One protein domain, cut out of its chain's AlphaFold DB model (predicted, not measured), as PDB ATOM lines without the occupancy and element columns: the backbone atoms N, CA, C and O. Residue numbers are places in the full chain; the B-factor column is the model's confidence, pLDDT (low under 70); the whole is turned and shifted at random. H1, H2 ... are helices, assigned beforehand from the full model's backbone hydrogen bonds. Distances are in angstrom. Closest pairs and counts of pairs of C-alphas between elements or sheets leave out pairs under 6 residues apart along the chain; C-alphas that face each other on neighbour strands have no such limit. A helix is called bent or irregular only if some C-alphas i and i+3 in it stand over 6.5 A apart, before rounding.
ATOM      1  N   GLN A 155     244.056 147.460 311.048       95.44
ATOM      2  CA  GLN A 155     243.139 148.097 312.001       95.44
ATOM      3  C   GLN A 155     241.747 147.435 312.033       95.44
ATOM      4  O   GLN A 155     241.136 147.362 313.091       95.44
ATOM      5  N   MET A 156     241.246 146.914 310.903       94.69
ATOM      6  CA  MET A 156     239.961 146.196 310.872       94.69
ATOM      7  C   MET A 156     240.053 144.816 311.527       94.69
ATOM      8  O   MET A 156     239.107 144.407 312.191       94.69
ATOM      9  N   LEU A 157     241.173 144.105 311.361       95.12
ATOM     10  CA  LEU A 157     241.400 142.817 312.026       95.12
ATOM     11  C   LEU A 157     241.473 142.999 313.546       95.12
ATOM     12  O   LEU A 157     240.731 142.339 314.271       95.12
ATOM     13  N   TYR A 158     242.274 143.968 314.000       96.38
ATOM     14  CA  TYR A 158     242.322 144.382 315.403       96.38
ATOM     15  C   TYR A 158     240.934 144.778 315.922       96.38
ATOM     16  O   TYR A 158     240.508 144.311 316.976       96.38
ATOM     17  N   TYR A 159     240.191 145.583 315.153       95.06
ATOM     18  CA  TYR A 159     238.848 146.019 315.522       95.06
ATOM     19  C   TYR A 159     237.885 144.847 315.733       95.06
ATOM     20  O   TYR A 159     237.173 144.823 316.735       95.06
ATOM     21  N   PHE A 160     237.856 143.868 314.823       93.00
ATOM     22  CA  PHE A 160     236.986 142.699 314.976       93.00
ATOM     23  C   PHE A 160     237.364 141.853 316.194       93.00
ATOM     24  O   PHE A 160     236.470 141.447 316.937       93.00
ATOM     25  N   GLN A 161     238.661 141.646 316.433       94.00
ATOM     26  CA  GLN A 161     239.142 140.907 317.595       94.00
ATOM     27  C   GLN A 161     238.801 141.629 318.909       94.00
ATOM     28  O   GLN A 161     238.086 141.069 319.737       94.00
ATOM     29  N   LYS A 162     239.206 142.896 319.078       91.62
ATOM     30  CA  LYS A 162     238.892 143.669 320.293       91.62
ATOM     31  C   LYS A 162     237.398 143.870 320.501       91.62
ATOM     32  O   LYS A 162     236.945 143.881 321.641       91.62
ATOM     33  N   ARG A 163     236.601 143.965 319.433       90.06
ATOM     34  CA  ARG A 163     235.140 143.982 319.557       90.06
ATOM     35  C   ARG A 163     234.599 142.664 320.118       90.06
ATOM     36  O   ARG A 163     233.717 142.731 320.964       90.06
ATOM     37  N   ARG A 164     235.106 141.499 319.688       88.94
ATOM     38  CA  ARG A 164     234.724 140.191 320.259       88.94
ATOM     39  C   ARG A 164     235.111 140.120 321.740       88.94
ATOM     40  O   ARG A 164     234.228 139.928 322.567       88.94
ATOM     41  N   GLU A 165     236.374 140.407 322.063       89.31
ATOM     42  CA  GLU A 165     236.887 140.423 323.444       89.31
ATOM     43  C   GLU A 165     236.061 141.348 324.363       89.31
ATOM     44  O   GLU A 165     235.758 140.988 325.497       89.31
ATOM     45  N   LEU A 166     235.655 142.532 323.894       86.06
ATOM     46  CA  LEU A 166     234.872 143.478 324.697       86.06
ATOM     47  C   LEU A 166     233.391 143.089 324.853       86.06
ATOM     48  O   LEU A 166     232.818 143.404 325.894       86.06
ATOM     49  N   ILE A 167     232.776 142.414 323.868       85.31
ATOM     50  CA  ILE A 167     231.407 141.861 323.995       85.31
ATOM     51  C   ILE A 167     231.400 140.728 325.026       85.31
ATOM     52  O   ILE A 167     230.478 140.620 325.827       85.31
ATOM     53  N   GLU A 168     232.436 139.892 325.000       84.12
ATOM     54  CA  GLU A 168     232.583 138.734 325.878       84.12
ATOM     55  C   GLU A 168     232.871 139.148 327.331       84.12
ATOM     56  O   GLU A 168     232.271 138.612 328.260       84.12
ATOM     57  N   ASN A 169     233.714 140.167 327.535       77.62
ATOM     58  CA  ASN A 169     234.105 140.623 328.873       77.62
ATOM     59  C   ASN A 169     233.150 141.645 329.525       77.62
ATOM     60  O   ASN A 169     233.239 141.856 330.737       77.62
ATOM     61  N   ARG A 170     232.258 142.322 328.780       65.38
ATOM     62  CA  ARG A 170     231.285 143.276 329.355       65.38
ATOM     63  C   ARG A 170     229.939 143.286 328.633       65.38
ATOM     64  O   ARG A 170     229.856 143.396 327.416       65.38
ATOM     65  N   SER A 171     228.876 143.349 329.434       56.69
ATOM     66  CA  SER A 171     227.459 143.454 329.059       56.69
ATOM     67  C   SER A 171     227.052 144.809 328.442       56.69
ATOM     68  O   SER A 171     226.064 145.430 328.834       56.69
ATOM     69  N   LEU A 172     227.801 145.279 327.442       58.22
ATOM     70  CA  LEU A 172     227.486 146.461 326.640       58.22
ATOM     71  C   LEU A 172     227.124 146.037 325.213       58.22
ATOM     72  O   LEU A 172     227.996 145.817 324.378       58.22
ATOM     73  N   ASN A 173     225.823 146.017 324.904       62.28
ATOM     74  CA  ASN A 173     225.303 145.735 323.553       62.28
ATOM     75  C   ASN A 173     225.835 146.697 322.466       62.28
ATOM     76  O   ASN A 173     225.688 146.428 321.274       62.28
ATOM     77  N   ILE A 174     226.429 147.828 322.861       65.00
ATOM     78  CA  ILE A 174     227.000 148.835 321.968       65.00
ATOM     79  C   ILE A 174     228.382 149.229 322.497       65.00
ATOM     80  O   ILE A 174     228.502 150.060 323.397       65.00
ATOM     81  N   ILE A 175     229.437 148.660 321.912       70.19
ATOM     82  CA  ILE A 175     230.802 149.166 322.097       70.19
ATOM     83  C   ILE A 175     230.993 150.367 321.163       70.19
ATOM     84  O   ILE A 175     230.763 150.224 319.957       70.19
ATOM     85  N   PRO A 176     231.432 151.539 321.658       76.06
ATOM     86  CA  PRO A 176     231.741 152.668 320.793       76.06
ATOM     87  C   PRO A 176     232.945 152.334 319.910       76.06
ATOM     88  O   PRO A 176     234.020 152.005 320.415       76.06
ATOM     89  N   SER A 177     232.807 152.482 318.591       86.88
ATOM     90  CA  SER A 177     233.926 152.277 317.658       86.88
ATOM     91  C   SER A 177     235.131 153.164 317.989       86.88
ATOM     92  O   SER A 177     236.266 152.699 317.923       86.88
ATOM     93  N   LYS A 178     234.865 154.392 318.457       89.75
ATOM     94  CA  LYS A 178     235.860 155.350 318.962       89.75
ATOM     95  C   LYS A 178     236.734 154.792 320.092       89.75
ATOM     96  O   LYS A 178     237.903 155.141 320.169       89.75
ATOM     97  N   THR A 179     236.195 153.933 320.961       89.88
ATOM     98  CA  THR A 179     236.967 153.338 322.064       89.88
ATOM     99  C   THR A 179     238.005 152.359 321.528       89.88
ATOM    100  O   THR A 179     239.166 152.436 321.911       89.88
ATOM    101  N   ILE A 180     237.616 151.489 320.589       92.12
ATOM    102  CA  ILE A 180     238.543 150.537 319.958       92.12
ATOM    103  C   ILE A 180     239.549 151.269 319.053       92.12
ATOM    104  O   ILE A 180     240.705 150.868 318.960       92.12
ATOM    105  N   GLU A 181     239.134 152.360 318.406       94.25
ATOM    106  CA  GLU A 181     240.034 153.219 317.632       94.25
ATOM    107  C   GLU A 181     241.091 153.896 318.513       94.25
ATOM    108  O   GLU A 181     242.262 153.876 318.147       94.25
ATOM    109  N   GLN A 182     240.711 154.414 319.687       94.94
ATOM    110  CA  GLN A 182     241.662 154.953 320.662       94.94
ATOM    111  C   GLN A 182     242.636 153.867 321.139       94.94
ATOM    112  O   GLN A 182     243.844 154.057 321.032       94.94
ATOM    113  N   MET A 183     242.125 152.693 321.537       94.50
ATOM    114  CA  MET A 183     242.969 151.549 321.909       94.50
ATOM    115  C   MET A 183     243.976 151.207 320.802       94.50
ATOM    116  O   MET A 183     245.155 151.042 321.089       94.50
ATOM    117  N   TRP A 184     243.556 151.188 319.531       96.69
ATOM    118  CA  TRP A 184     244.468 150.965 318.403       96.69
ATOM    119  C   TRP A 184     245.564 152.032 318.292       96.69
ATOM    120  O   TRP A 184     246.686 151.690 317.923       96.69
ATOM    121  N   GLN A 185     245.292 153.305 318.592       96.50
ATOM    122  CA  GLN A 185     246.353 154.321 318.609       96.50
ATOM    123  C   GLN A 185     247.358 154.060 319.734       96.50
ATOM    124  O   GLN A 185     248.560 154.179 319.491       96.50
ATOM    125  N   ASP A 186     246.886 153.600 320.890       97.38
ATOM    126  CA  ASP A 186     247.699 153.368 322.086       97.38
ATOM    127  C   ASP A 186     248.500 152.039 322.046       97.38
ATOM    128  O   ASP A 186     249.519 151.917 322.725       97.38
ATOM    129  N   GLU A 187     248.114 151.058 321.213       96.94
ATOM    130  CA  GLU A 187     248.852 149.786 321.038       96.94
ATOM    131  C   GLU A 187     250.321 149.995 320.587       96.94
ATOM    132  O   GLU A 187     250.601 150.823 319.706       96.94
ATOM    133  N   PRO A 188     251.286 149.194 321.079       98.00
ATOM    134  CA  PRO A 188     252.680 149.303 320.673       98.00
ATOM    135  C   PRO A 188     252.904 148.839 319.224       98.00
ATOM    136  O   PRO A 188     252.162 148.040 318.644       98.00
ATOM    137  N   VAL A 189     253.999 149.317 318.625       97.25
ATOM    138  CA  VAL A 189     254.361 149.043 317.220       97.25
ATOM    139  C   VAL A 189     254.541 147.541 316.937       97.25
ATOM    140  O   VAL A 189     254.295 147.092 315.819       97.25
ATOM    141  N   THR A 190     254.928 146.747 317.938       97.69
ATOM    142  CA  THR A 190     255.031 145.279 317.854       97.69
ATOM    143  C   THR A 190     253.681 144.625 317.546       97.69
ATOM    144  O   THR A 190     253.581 143.852 316.590       97.69
ATOM    145  N   VAL A 191     252.630 144.999 318.281       97.06
ATOM    146  CA  VAL A 191     251.255 144.519 318.073       97.06
ATOM    147  C   VAL A 191     250.719 145.007 316.726       97.06
ATOM    148  O   VAL A 191     250.202 144.213 315.941       97.06
ATOM    149  N   LYS A 192     250.933 146.282 316.377       97.38
ATOM    150  CA  LYS A 192     250.536 146.829 315.064       97.38
ATOM    151  C   LYS A 192     251.153 146.038 313.900       97.38
ATOM    152  O   LYS A 192     250.426 145.599 313.007       97.38
ATOM    153  N   ARG A 193     252.459 145.734 313.966       97.44
ATOM    154  CA  ARG A 193     253.170 144.885 312.986       97.44
ATOM    155  C   ARG A 193     252.626 143.457 312.900       97.44
ATOM    156  O   ARG A 193     252.666 142.862 311.822       97.44
ATOM    157  N   HIS A 194     252.121 142.886 313.996       97.38
ATOM    158  CA  HIS A 194     251.468 141.574 313.968       97.38
ATOM    159  C   HIS A 194     250.208 141.611 313.083       97.38
ATOM    160  O   HIS A 194     250.095 140.824 312.138       97.38
ATOM    161  N   TYR A 195     249.311 142.582 313.291       97.94
ATOM    162  CA  TYR A 195     248.103 142.728 312.466       97.94
ATOM    163  C   TYR A 195     248.394 143.135 311.013       97.94
ATOM    164  O   TYR A 195     247.666 142.721 310.109       97.94
ATOM    165  N   GLU A 196     249.469 143.881 310.748       97.06
ATOM    166  CA  GLU A 196     249.950 144.141 309.382       97.06
ATOM    167  C   GLU A 196     250.359 142.847 308.665       97.06
ATOM    168  O   GLU A 196     249.929 142.601 307.534       97.06
ATOM    169  N   ARG A 197     251.128 141.975 309.334       97.62
ATOM    170  CA  ARG A 197     251.510 140.655 308.803       97.62
ATOM    171  C   ARG A 197     250.283 139.770 308.553       97.62
ATOM    172  O   ARG A 197     250.218 139.127 307.503       97.62
ATOM    173  N   LEU A 198     249.296 139.768 309.453       96.19
ATOM    174  CA  LEU A 198     248.026 139.052 309.250       96.19
ATOM    175  C   LEU A 198     247.233 139.601 308.052       96.19
ATOM    176  O   LEU A 198     246.799 138.826 307.199       96.19
ATOM    177  N   ALA A 199     247.100 140.924 307.927       95.69
ATOM    178  CA  ALA A 199     246.408 141.552 306.802       95.69
ATOM    179  C   ALA A 199     247.078 141.239 305.454       95.69
ATOM    180  O   ALA A 199     246.390 141.040 304.451       95.69
ATOM    181  N   LEU A 200     248.413 141.153 305.418       95.50
ATOM    182  CA  LEU A 200     249.157 140.712 304.235       95.50
ATOM    183  C   LEU A 200     248.900 139.235 303.900       95.50
ATOM    184  O   LEU A 200     248.641 138.933 302.736       95.50
ATOM    185  N   ARG A 201     248.895 138.330 304.891       95.19
ATOM    186  CA  ARG A 201     248.552 136.907 304.682       95.19
ATOM    187  C   ARG A 201     247.151 136.754 304.076       95.19
ATOM    188  O   ARG A 201     247.015 136.143 303.019       95.19
ATOM    189  N   ILE A 202     246.144 137.409 304.658       92.94
ATOM    190  CA  ILE A 202     244.754 137.378 304.165       92.94
ATOM    191  C   ILE A 202     244.648 137.946 302.740       92.94
ATOM    192  O   ILE A 202     243.968 137.367 301.893       92.94
ATOM    193  N   LYS A 203     245.349 139.047 302.427       92.81
ATOM    194  CA  LYS A 203     245.409 139.604 301.061       92.81
ATOM    195  C   LYS A 203     245.976 138.606 300.049       92.81
ATOM    196  O   LYS A 203     245.437 138.489 298.948       92.81
ATOM    197  N   ILE A 204     247.037 137.885 300.411       92.12
ATOM    198  CA  ILE A 204     247.658 136.866 299.554       92.12
ATOM    199  C   ILE A 204     246.690 135.695 299.329       92.12
ATOM    200  O   ILE A 204     246.450 135.320 298.181       92.12
ATOM    201  N   GLU A 205     246.061 135.170 300.383       89.75
ATOM    202  CA  GLU A 205     245.075 134.083 300.284       89.75
ATOM    203  C   GLU A 205     243.853 134.470 299.432       89.75
ATOM    204  O   GLU A 205     243.418 133.696 298.571       89.75
ATOM    205  N   GLN A 206     243.337 135.693 299.590       89.12
ATOM    206  CA  GLN A 206     242.249 136.222 298.763       89.12
ATOM    207  C   GLN A 206     242.659 136.381 297.293       89.12
ATOM    208  O   GLN A 206     241.865 136.072 296.404       89.12
ATOM    209  N   ALA A 207     243.891 136.812 297.008       86.56
ATOM    210  CA  ALA A 207     244.396 136.925 295.641       86.56
ATOM    211  C   ALA A 207     244.558 135.547 294.972       86.56
ATOM    212  O   ALA A 207     244.151 135.368 293.820       86.56
ATOM    213  N   LEU A 208     245.083 134.554 295.698       87.88
ATOM    214  CA  LEU A 208     245.214 133.171 295.225       87.88
ATOM    215  C   LEU A 208     243.844 132.528 294.960       87.88
ATOM    216  O   LEU A 208     243.623 131.971 293.881       87.88
ATOM    217  N   SER A 209     242.901 132.682 295.891       86.12
ATOM    218  CA  SER A 209     241.523 132.189 295.759       86.12
ATOM    219  C   SER A 209     240.799 132.844 294.578       86.12
ATOM    220  O   SER A 209     240.197 132.163 293.746       86.12
ATOM    221  N   SER A 210     240.929 134.166 294.434       81.62
ATOM    222  CA  SER A 210     240.343 134.917 293.314       81.62
ATOM    223  C   SER A 210     240.914 134.470 291.964       81.62
ATOM    224  O   SER A 210     240.162 134.288 291.002       81.62
ATOM    225  N   ARG A 211     242.230 134.221 291.890       72.62
ATOM    226  CA  ARG A 211     242.902 133.688 290.691       72.62
ATOM    227  C   ARG A 211     242.402 132.285 290.334       72.62
ATOM    228  O   ARG A 211     242.167 132.013 289.156       72.62
ATOM    229  N   ALA A 212     242.189 131.416 291.324       67.88
ATOM    230  CA  ALA A 212     241.619 130.084 291.118       67.88
ATOM    231  C   ALA A 212     240.177 130.148 290.575       67.88
ATOM    232  O   ALA A 212     239.844 129.440 289.621       67.88
ATOM    233  N   CYS A 213     239.338 131.044 291.105       63.16
ATOM    234  CA  CYS A 213     237.974 131.259 290.611       63.16
ATOM    235  C   CYS A 213     237.941 131.792 289.166       63.16
ATOM    236  O   CYS A 213     237.190 131.270 288.340       63.16
ATOM    237  N   GLN A 214     238.793 132.764 288.817       63.50
ATOM    238  CA  GLN A 214     238.901 133.273 287.441       63.50
ATOM    239  C   GLN A 214     239.383 132.196 286.450       63.50
ATOM    240  O   GLN A 214     238.881 132.113 285.326       63.50
ATOM    241  N   LEU A 215     240.312 131.325 286.866       57.06
ATOM    242  CA  LEU A 215     240.749 130.168 286.073       57.06
ATOM    243  C   LEU A 215     239.616 129.159 285.833       57.06
ATOM    244  O   LEU A 215     239.489 128.648 284.720       57.06
ATOM    245  N   ARG A 216     238.767 128.902 286.839       56.56
ATOM    246  CA  ARG A 216     237.585 128.030 286.697       56.56
ATOM    247  C   ARG A 216     236.559 128.617 285.721       56.56
ATOM    248  O   ARG A 216     236.102 127.898 284.838       56.56
ATOM    249  N   GLN A 217     236.268 129.919 285.793       55.62
ATOM    250  CA  GLN A 217     235.343 130.576 284.854       55.62
ATOM    251  C   GLN A 217     235.826 130.519 283.394       55.62
ATOM    252  O   GLN A 217     235.022 130.297 282.493       55.62
ATOM    253  N   ARG A 218     237.139 130.635 283.138       52.47
ATOM    254  CA  ARG A 218     237.689 130.519 281.772       52.47
ATOM    255  C   ARG A 218     237.583 129.117 281.161       52.47
ATOM    256  O   ARG A 218     237.593 129.013 279.939       52.47
ATOM    257  N   ARG A 219     237.469 128.053 281.965       53.53
ATOM    258  CA  ARG A 219     237.294 126.671 281.470       53.53
ATOM    259  C   ARG A 219     235.849 126.312 281.111       53.53
ATOM    260  O   ARG A 219     235.645 125.318 280.426       53.53
TER     261      ARG A 219
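AT A GLANCE: This is residues 155 to 219 of the 367 residues of an uncharacterized protein of Gigaspora rosea (UniProt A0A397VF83). One long straight helix, H3, sticks out as an arm from a small head, in which H2 makes a corner with the beginning of H3 and H1 packs on H2 and, with its first residues, on H3. The free arm is residues 200 to 219 of H3, and residues 168 to 173, of which 168 and 169 belong to H1 and the rest to the link from H1 to H2, stick out too. The printed part has 65 residues with three named helices, in the order H1, H2, H3, and no named strand; its class is all helix. It is elongated, spanning 51 by 29 by 17 A, and only just extended, close to loose, with a radius of gyration of the C-alphas of 16.6 A.

HOW THE PARTS SIT: Start from the longest helix, H3, residues 189 to 219, and look at its residues 195 to 199, which alone touch H1, residues 155 to 169. Of H1, residues 155 to 158 alone touch H3. The closest C-alphas of the two are those of Tyr 158 and Tyr 195, 6.7 A apart. H1 and H3 run opposite ways at a steep tilt of 69 degrees, only just short of about perpendicular. From H1 go on to H2, residues 177 to 186, which touches it; their closest C-alphas are those of Tyr 159 and Ile 180, 6.3 A apart. H1 and H2 run opposite ways at a steep tilt of 68 degrees, only just short of about perpendicular. H2 and H3 are only just apart, with 8.1 A between their closest C-alphas. In H1, H2 and H3 every O i to N i+4 pair is within hydrogen-bond range.

IN THESE COORDINATES: Find C-alpha 189 at (254.361, 149.043, 317.220); from there H3 runs 45.5 A to C-alpha 219 at (237.294, 126.671, 281.470). Find C-alpha 155 at (243.139, 148.097, 312.001), where H1 begins; it runs 20.5 A to Asn 169. H2 runs 14.5 A from Ser 177 to Asp 186. No helix is bent or irregular.

THE WHOLE: Look for the two C-alphas farthest apart at Ser 171 and Arg 219, 51.4 A from each other. Without the stretches that stand free, the body has 39 residues and spans 29 by 17 by 12 A. The link from H1 to H2 is short, with 7 residues, and the link from H2 to H3 is tight, with 2. The printed part has no cut. In the B-factor column the mean pLDDT of the printed part is 85.2, and you will find values under 70 at residues 170 to 174 and 212 to 219 of this model.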